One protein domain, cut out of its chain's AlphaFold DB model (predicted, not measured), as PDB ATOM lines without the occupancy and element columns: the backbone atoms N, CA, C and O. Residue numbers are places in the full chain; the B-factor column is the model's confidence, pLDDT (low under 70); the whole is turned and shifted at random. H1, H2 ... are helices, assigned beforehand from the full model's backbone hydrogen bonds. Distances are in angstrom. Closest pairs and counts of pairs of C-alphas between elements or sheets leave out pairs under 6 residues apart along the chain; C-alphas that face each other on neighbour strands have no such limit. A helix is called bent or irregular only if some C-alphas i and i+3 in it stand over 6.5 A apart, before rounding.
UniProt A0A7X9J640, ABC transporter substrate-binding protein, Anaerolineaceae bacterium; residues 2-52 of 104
ATOM      1  N   THR A   2     -33.841 -23.395 -12.450       82.00
ATOM      2  CA  THR A   2     -33.075 -23.145 -11.210       82.00
ATOM      3  C   THR A   2     -32.347 -24.400 -10.694       82.00
ATOM      4  O   THR A   2     -31.903 -24.441  -9.551       82.00
ATOM      5  N   GLY A   3     -32.210 -25.430 -11.535       90.56
ATOM      6  CA  GLY A   3     -31.598 -26.724 -11.220       90.56
ATOM      7  C   GLY A   3     -31.330 -27.539 -12.491       90.56
ATOM      8  O   GLY A   3     -31.344 -26.977 -13.587       90.56
ATOM      9  N   ASN A   4     -31.094 -28.851 -12.346       95.25
ATOM     10  CA  ASN A   4     -30.764 -29.778 -13.443       95.25
ATOM     11  C   ASN A   4     -29.620 -29.275 -14.357       95.25
ATOM     12  O   ASN A   4     -29.724 -29.245 -15.583       95.25
ATOM     13  N   TYR A   5     -28.504 -28.852 -13.756       95.88
ATOM     14  CA  TYR A   5     -27.368 -28.286 -14.496       95.88
ATOM     15  C   TYR A   5     -26.699 -29.286 -15.453       95.88
ATOM     16  O   TYR A   5     -26.140 -28.878 -16.470       95.88
ATOM     17  N   GLY A   6     -26.794 -30.584 -15.149       95.50
ATOM     18  CA  GLY A   6     -26.307 -31.677 -15.993       95.50
ATOM     19  C   GLY A   6     -27.213 -32.019 -17.178       95.50
ATOM     20  O   GLY A   6     -26.824 -32.849 -17.991       95.50
ATOM     21  N   ARG A   7     -28.387 -31.376 -17.304       95.56
ATOM     22  CA  ARG A   7     -29.373 -31.628 -18.373       95.56
ATOM     23  C   ARG A   7     -29.826 -33.091 -18.442       95.56
ATOM     24  O   ARG A   7     -29.993 -33.639 -19.526       95.56
ATOM     25  N   TYR A   8     -30.009 -33.710 -17.281       97.00
ATOM     26  CA  TYR A   8     -30.619 -35.028 -17.167       97.00
ATOM     27  C   TYR A   8     -32.042 -35.000 -17.741       97.00
ATOM     28  O   TYR A   8     -32.773 -34.038 -17.490       97.00
ATOM     29  N   ASP A   9     -32.413 -36.026 -18.506       97.06
ATOM     30  CA  ASP A   9     -33.682 -36.094 -19.231       97.06
ATOM     31  C   ASP A   9     -34.360 -37.449 -18.998       97.06
ATOM     32  O   ASP A   9     -33.897 -38.486 -19.475       97.06
ATOM     33  N   ASN A  10     -35.434 -37.434 -18.209       98.06
ATOM     34  CA  ASN A  10     -36.250 -38.602 -17.906       98.06
ATOM     35  C   ASN A  10     -37.690 -38.136 -17.654       98.06
ATOM     36  O   ASN A  10     -37.998 -37.581 -16.598       98.06
ATOM     37  N   GLN A  11     -38.578 -38.362 -18.625       98.19
ATOM     38  CA  GLN A  11     -39.961 -37.887 -18.540       98.19
ATOM     39  C   GLN A  11     -40.695 -38.445 -17.314       98.19
ATOM     40  O   GLN A  11     -41.431 -37.716 -16.662       98.19
ATOM     41  N   THR A  12     -40.433 -39.699 -16.935       98.31
ATOM     42  CA  THR A  12     -41.080 -40.330 -15.779       98.31
ATOM     43  C   THR A  12     -40.782 -39.593 -14.475       98.31
ATOM     44  O   THR A  12     -41.691 -39.410 -13.670       98.31
ATOM     45  N   VAL A  13     -39.543 -39.134 -14.244       97.88
ATOM     46  CA  VAL A  13     -39.249 -38.377 -13.012       97.88
ATOM     47  C   VAL A  13     -39.872 -36.986 -13.038       97.88
ATOM     48  O   VAL A  13     -40.288 -36.497 -11.992       97.88
ATOM     49  N   PHE A  14     -39.968 -36.355 -14.211       97.44
ATOM     50  CA  PHE A  14     -40.622 -35.054 -14.340       97.44
ATOM     51  C   PHE A  14     -42.130 -35.154 -14.090       97.44
ATOM     52  O   PHE A  14     -42.651 -34.371 -13.301       97.44
ATOM     53  N   ASP A  15     -42.793 -36.185 -14.620       98.69
ATOM     54  CA  ASP A  15     -44.208 -36.455 -14.344       98.69
ATOM     55  C   ASP A  15     -44.459 -36.705 -12.842       98.69
ATOM     56  O   ASP A  15     -45.457 -36.248 -12.284       98.69
ATOM     57  N   LEU A  16     -43.535 -37.389 -12.153       98.69
ATOM     58  CA  LEU A  16     -43.611 -37.600 -10.701       98.69
ATOM     59  C   LEU A  16     -43.419 -36.302  -9.901       98.69
ATOM     60  O   LEU A  16     -44.057 -36.133  -8.861       98.69
ATOM     61  N   VAL A  17     -42.550 -35.388 -10.350       97.75
ATOM     62  CA  VAL A  17     -42.378 -34.068  -9.714       97.75
ATOM     63  C   VAL A  17     -43.657 -33.242  -9.849       97.75
ATOM     64  O   VAL A  17     -44.107 -32.678  -8.852       97.75
ATOM     65  N   ASP A  18     -44.278 -33.234 -11.028       98.44
ATOM     66  CA  ASP A  18     -45.557 -32.551 -11.252       98.44
ATOM     67  C   ASP A  18     -46.684 -33.177 -10.410       98.44
ATOM     68  O   ASP A  18     -47.504 -32.473  -9.816       98.44
ATOM     69  N   GLN A  19     -46.702 -34.508 -10.280       98.69
ATOM     70  CA  GLN A  19     -47.647 -35.201  -9.404       98.69
ATOM     71  C   GLN A  19     -47.447 -34.827  -7.927       98.69
ATOM     72  O   GLN A  19     -48.428 -34.664  -7.195       98.69
ATOM     73  N   LEU A  20     -46.195 -34.695  -7.474       98.56
ATOM     74  CA  LEU A  20     -45.889 -34.284  -6.105       98.56
ATOM     75  C   LEU A  20     -46.391 -32.860  -5.828       98.56
ATOM     76  O   LEU A  20     -46.995 -32.644  -4.782       98.56
ATOM     77  N   ASP A  21     -46.196 -31.926  -6.763       98.38
ATOM     78  CA  ASP A  21     -46.678 -30.539  -6.649       98.38
ATOM     79  C   ASP A  21     -48.212 -30.463  -6.553       98.38
ATOM     80  O   ASP A  21     -48.766 -29.700  -5.764       98.38
ATOM     81  N   ALA A  22     -48.914 -31.325  -7.293       98.44
ATOM     82  CA  ALA A  22     -50.372 -31.425  -7.240       98.44
ATOM     83  C   ALA A  22     -50.914 -32.156  -5.991       98.44
ATOM     84  O   ALA A  22     -52.123 -32.122  -5.737       98.44
ATOM     85  N   THR A  23     -50.065 -32.845  -5.220       98.56
ATOM     86  CA  THR A  23     -50.497 -33.636  -4.058       98.56
ATOM     87  C   THR A  23     -50.769 -32.724  -2.854       98.56
ATOM     88  O   THR A  23     -49.898 -31.940  -2.470       98.56
ATOM     89  N   PRO A  24     -51.944 -32.813  -2.195       98.31
ATOM     90  CA  PRO A  24     -52.233 -32.000  -1.020       98.31
ATOM     91  C   PRO A  24     -51.215 -32.224   0.101       98.31
ATOM     92  O   PRO A  24     -50.938 -33.360   0.477       98.31
ATOM     93  N   ILE A  25     -50.750 -31.145   0.732       97.25
ATOM     94  CA  ILE A  25     -49.787 -31.220   1.848       97.25
ATOM     95  C   ILE A  25     -50.308 -32.008   3.064       97.25
ATOM     96  O   ILE A  25     -49.530 -32.418   3.920       97.25
ATOM     97  N   THR A  26     -51.626 -32.209   3.160       98.31
ATOM     98  CA  THR A  26     -52.271 -33.026   4.197       98.31
ATOM     99  C   THR A  26     -52.209 -34.527   3.906       98.31
ATOM    100  O   THR A  26     -52.486 -35.320   4.802       98.31
ATOM    101  N   ASP A  27     -51.870 -34.933   2.680       98.44
ATOM    102  CA  ASP A  27     -51.696 -36.332   2.287       98.44
ATOM    103  C   ASP A  27     -50.221 -36.753   2.384       98.44
ATOM    104  O   ASP A  27     -49.494 -36.906   1.401       98.44
ATOM    105  N   GLU A  28     -49.760 -36.943   3.618       98.44
ATOM    106  CA  GLU A  28     -48.381 -37.347   3.894       98.44
ATOM    107  C   GLU A  28     -48.031 -38.714   3.281       98.44
ATOM    108  O   GLU A  28     -46.902 -38.927   2.833       98.44
ATOM    109  N   ALA A  29     -48.989 -39.646   3.245       98.56
ATOM    110  CA  ALA A  29     -48.779 -40.980   2.689       98.56
ATOM    111  C   ALA A  29     -48.597 -40.931   1.164       98.56
ATOM    112  O   ALA A  29     -47.663 -41.550   0.645       98.56
ATOM    113  N   GLY A  30     -49.433 -40.155   0.465       98.50
ATOM    114  CA  GLY A  30     -49.307 -39.902  -0.969       98.50
ATOM    115  C   GLY A  30     -47.973 -39.244  -1.320       98.50
ATOM    116  O   GLY A  30     -47.225 -39.775  -2.144       98.50
ATOM    117  N   MET A  31     -47.605 -38.165  -0.616       98.69
ATOM    118  CA  MET A  31     -46.315 -37.490  -0.821       98.69
ATOM    119  C   MET A  31     -45.132 -38.448  -0.632       98.69
ATOM    120  O   MET A  31     -44.242 -38.510  -1.481       98.69
ATOM    121  N   LYS A  32     -45.123 -39.245   0.446       98.69
ATOM    122  CA  LYS A  32     -44.055 -40.229   0.699       98.69
ATOM    123  C   LYS A  32     -43.953 -41.275  -0.408       98.69
ATOM    124  O   LYS A  32     -42.840 -41.649  -0.781       98.69
ATOM    125  N   SER A  33     -45.083 -41.743  -0.936       98.69
ATOM    126  CA  SER A  33     -45.110 -42.727  -2.023       98.69
ATOM    127  C   SER A  33     -44.476 -42.181  -3.305       98.69
ATOM    128  O   SER A  33     -43.642 -42.853  -3.915       98.69
ATOM    129  N   ILE A  34     -44.806 -40.944  -3.684       98.81
ATOM    130  CA  ILE A  34     -44.251 -40.282  -4.873       98.81
ATOM    131  C   ILE A  34     -42.758 -39.980  -4.676       98.81
ATOM    132  O   ILE A  34     -41.938 -40.336  -5.522       98.81
ATOM    133  N   ILE A  35     -42.374 -39.414  -3.523       98.69
ATOM    134  CA  ILE A  35     -40.970 -39.118  -3.187       98.69
ATOM    135  C   ILE A  35     -40.113 -40.390  -3.233       98.69
ATOM    136  O   ILE A  35     -38.998 -40.352  -3.747       98.69
ATOM    137  N   SER A  36     -40.635 -41.528  -2.763       98.69
ATOM    138  CA  SER A  36     -39.919 -42.812  -2.805       98.69
ATOM    139  C   SER A  36     -39.617 -43.266  -4.240       98.69
ATOM    140  O   SER A  36     -38.534 -43.786  -4.503       98.69
ATOM    141  N   GLN A  37     -40.538 -43.040  -5.184       98.75
ATOM    142  CA  GLN A  37     -40.325 -43.353  -6.603       98.75
ATOM    143  C   GLN A  37     -39.271 -42.432  -7.232       98.75
ATOM    144  O   GLN A  37     -38.369 -42.910  -7.918       98.75
ATOM    145  N   ILE A  38     -39.324 -41.129  -6.934       98.56
ATOM    146  CA  ILE A  38     -38.309 -40.157  -7.377       98.56
ATOM    147  C   ILE A  38     -36.923 -40.542  -6.836       98.56
ATOM    148  O   ILE A  38     -35.945 -40.561  -7.583       98.56
ATOM    149  N   GLN A  39     -36.833 -40.891  -5.550       98.19
ATOM    150  CA  GLN A  39     -35.585 -41.315  -4.909       98.19
ATOM    151  C   GLN A  39     -35.028 -42.605  -5.519       98.19
ATOM    152  O   GLN A  39     -33.815 -42.712  -5.692       98.19
ATOM    153  N   ALA A  40     -35.886 -43.566  -5.876       98.56
ATOM    154  CA  ALA A  40     -35.457 -44.784  -6.557       98.56
ATOM    155  C   ALA A  40     -34.780 -44.469  -7.901       98.56
ATOM    156  O   ALA A  40     -33.676 -44.956  -8.142       98.56
ATOM    157  N   ILE A  41     -35.378 -43.593  -8.720       98.44
ATOM    158  CA  ILE A  41     -34.782 -43.123  -9.984       98.44
ATOM    159  C   ILE A  41     -33.461 -42.390  -9.713       98.44
ATOM    160  O   ILE A  41     -32.448 -42.684 -10.343       98.44
ATOM    161  N   GLN A  42     -33.428 -41.478  -8.735       97.62
ATOM    162  CA  GLN A  42     -32.211 -40.738  -8.386       97.62
ATOM    163  C   GLN A  42     -31.052 -41.673  -7.998       97.62
ATOM    164  O   GLN A  42     -29.912 -41.405  -8.371       97.62
ATOM    165  N   LEU A  43     -31.322 -42.746  -7.250       97.75
ATOM    166  CA  LEU A  43     -30.304 -43.706  -6.810       97.75
ATOM    167  C   LEU A  43     -29.858 -44.670  -7.919       97.75
ATOM    168  O   LEU A  43     -28.745 -45.186  -7.841       97.75
ATOM    169  N   GLN A  44     -30.699 -44.919  -8.923       98.00
ATOM    170  CA  GLN A  44     -30.372 -45.762 -10.078       98.00
ATOM    171  C   GLN A  44     -29.581 -44.994 -11.141       98.00
ATOM    172  O   GLN A  44     -28.531 -45.462 -11.577       98.00
ATOM    173  N   ASP A  45     -30.054 -43.803 -11.510       98.12
ATOM    174  CA  ASP A  45     -29.515 -43.035 -12.638       98.12
ATOM    175  C   ASP A  45     -28.451 -42.017 -12.206       98.12
ATOM    176  O   ASP A  45     -27.643 -41.560 -13.013       98.12
ATOM    177  N   VAL A  46     -28.432 -41.670 -10.915       96.56
ATOM    178  CA  VAL A  46     -27.417 -40.830 -10.265       96.56
ATOM    179  C   VAL A  46     -27.125 -39.510 -11.014       96.56
ATOM    180  O   VAL A  46     -25.965 -39.140 -11.212       96.56
ATOM    181  N   PRO A  47     -28.150 -38.720 -11.404       96.19
ATOM    182  CA  PRO A  47     -27.939 -37.462 -12.133       96.19
ATOM    183  C   PRO A  47     -27.255 -36.381 -11.279       96.19
ATOM    184  O   PRO A  47     -26.708 -35.408 -11.799       96.19
ATOM    185  N   MET A  48     -27.292 -36.544  -9.954       95.50
ATOM    186  CA  MET A  48     -26.537 -35.771  -8.975       95.50
ATOM    187  C   MET A  48     -26.223 -36.668  -7.777       95.50
ATOM    188  O   MET A  48     -27.127 -37.307  -7.241       95.50
ATOM    189  N   ILE A  49     -24.959 -36.685  -7.347       96.81
ATOM    190  CA  ILE A  49     -24.477 -37.472  -6.203       96.81
ATOM    191  C   ILE A  49     -24.497 -36.588  -4.946       96.81
ATOM    192  O   ILE A  49     -23.681 -35.667  -4.853       96.81
ATOM    193  N   PRO A  50     -25.385 -36.831  -3.964       95.75
ATOM    194  CA  PRO A  50     -25.319 -36.152  -2.675       95.75
ATOM    195  C   PRO A  50     -24.113 -36.663  -1.878       95.75
ATOM    196  O   PRO A  50     -23.897 -37.870  -1.798       95.75
ATOM    197  N   LEU A  51     -23.342 -35.756  -1.271       97.75
ATOM    198  CA  LEU A  51     -22.153 -36.120  -0.487       97.75
ATOM    199  C   LEU A  51     -22.300 -35.751   0.996       97.75
ATOM    200  O   LEU A  51     -22.113 -36.596   1.866       97.75
ATOM    201  N   TRP A  52     -22.662 -34.502   1.295       97.81
ATOM    202  CA  TRP A  52     -22.944 -34.031   2.653       97.81
ATOM    203  C   TRP A  52     -23.927 -32.856   2.626       97.81
ATOM    204  O   TRP A  52     -24.079 -32.179   1.607       97.81
TER     205      TRP A  52
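This is residues 2 to 52 of the 104 residues of the protein "ABC transporter substrate-binding protein" of Anaerolineaceae bacterium (UniProt A0A7X9J640). The model is a hairpin of two helices, H1 and the longer H2, lying side by side and running opposite ways, with a tight turn joining them at one end. At the other end of the hairpin are two stretches with no named element, residues 2 to 10, which turn back near Gly 6 on the way into H1, and residues 46 to 52, which lead off from the end of H2. The printed part has 51 residues with two named helices, H1 then H2, and no named strand; the class is all helix. It is only just loose, close to compact, with a radius of gyration of the C-alphas of 11.9 A, and its C-alphas span 32 by 22 by 19 A.

The printed part begins at Thr 2, with its C-alpha at (-33.075, -23.145, -11.210). H1 is residues 11 to 22, 16.7 A from first to last C-alpha, and begins with C-alpha 11 at (-39.961, -37.887, -18.540). H2 is residues 28 to 45, 25.7 A from first to last C-alpha, and ends with C-alpha 45 at (-29.515, -43.035, -12.638).

H1 and H2 form a helical hairpin. They touch, with 10 pairs of C-alphas within 8 A; the closest C-alphas, those of Val 13 and Ile 38, are 6.0 A apart. Their lines stand at a shallow tilt of 22 degrees, opposite ways, and their centres are 10.2 A apart. In H1 and H2 every O i to N i+4 pair is within hydrogen-bond range. Neither helix is bent.

The two C-alphas farthest apart are those of Gly 6 and Thr 26, at 32.9 A. Residues 24 to 29, of which 28 and 29 belong to H2, stand free. The link from H1 to H2, 5 residues, is tight. The printed part has no cut, its mean pLDDT is 97.4, and no printed residue is under 70.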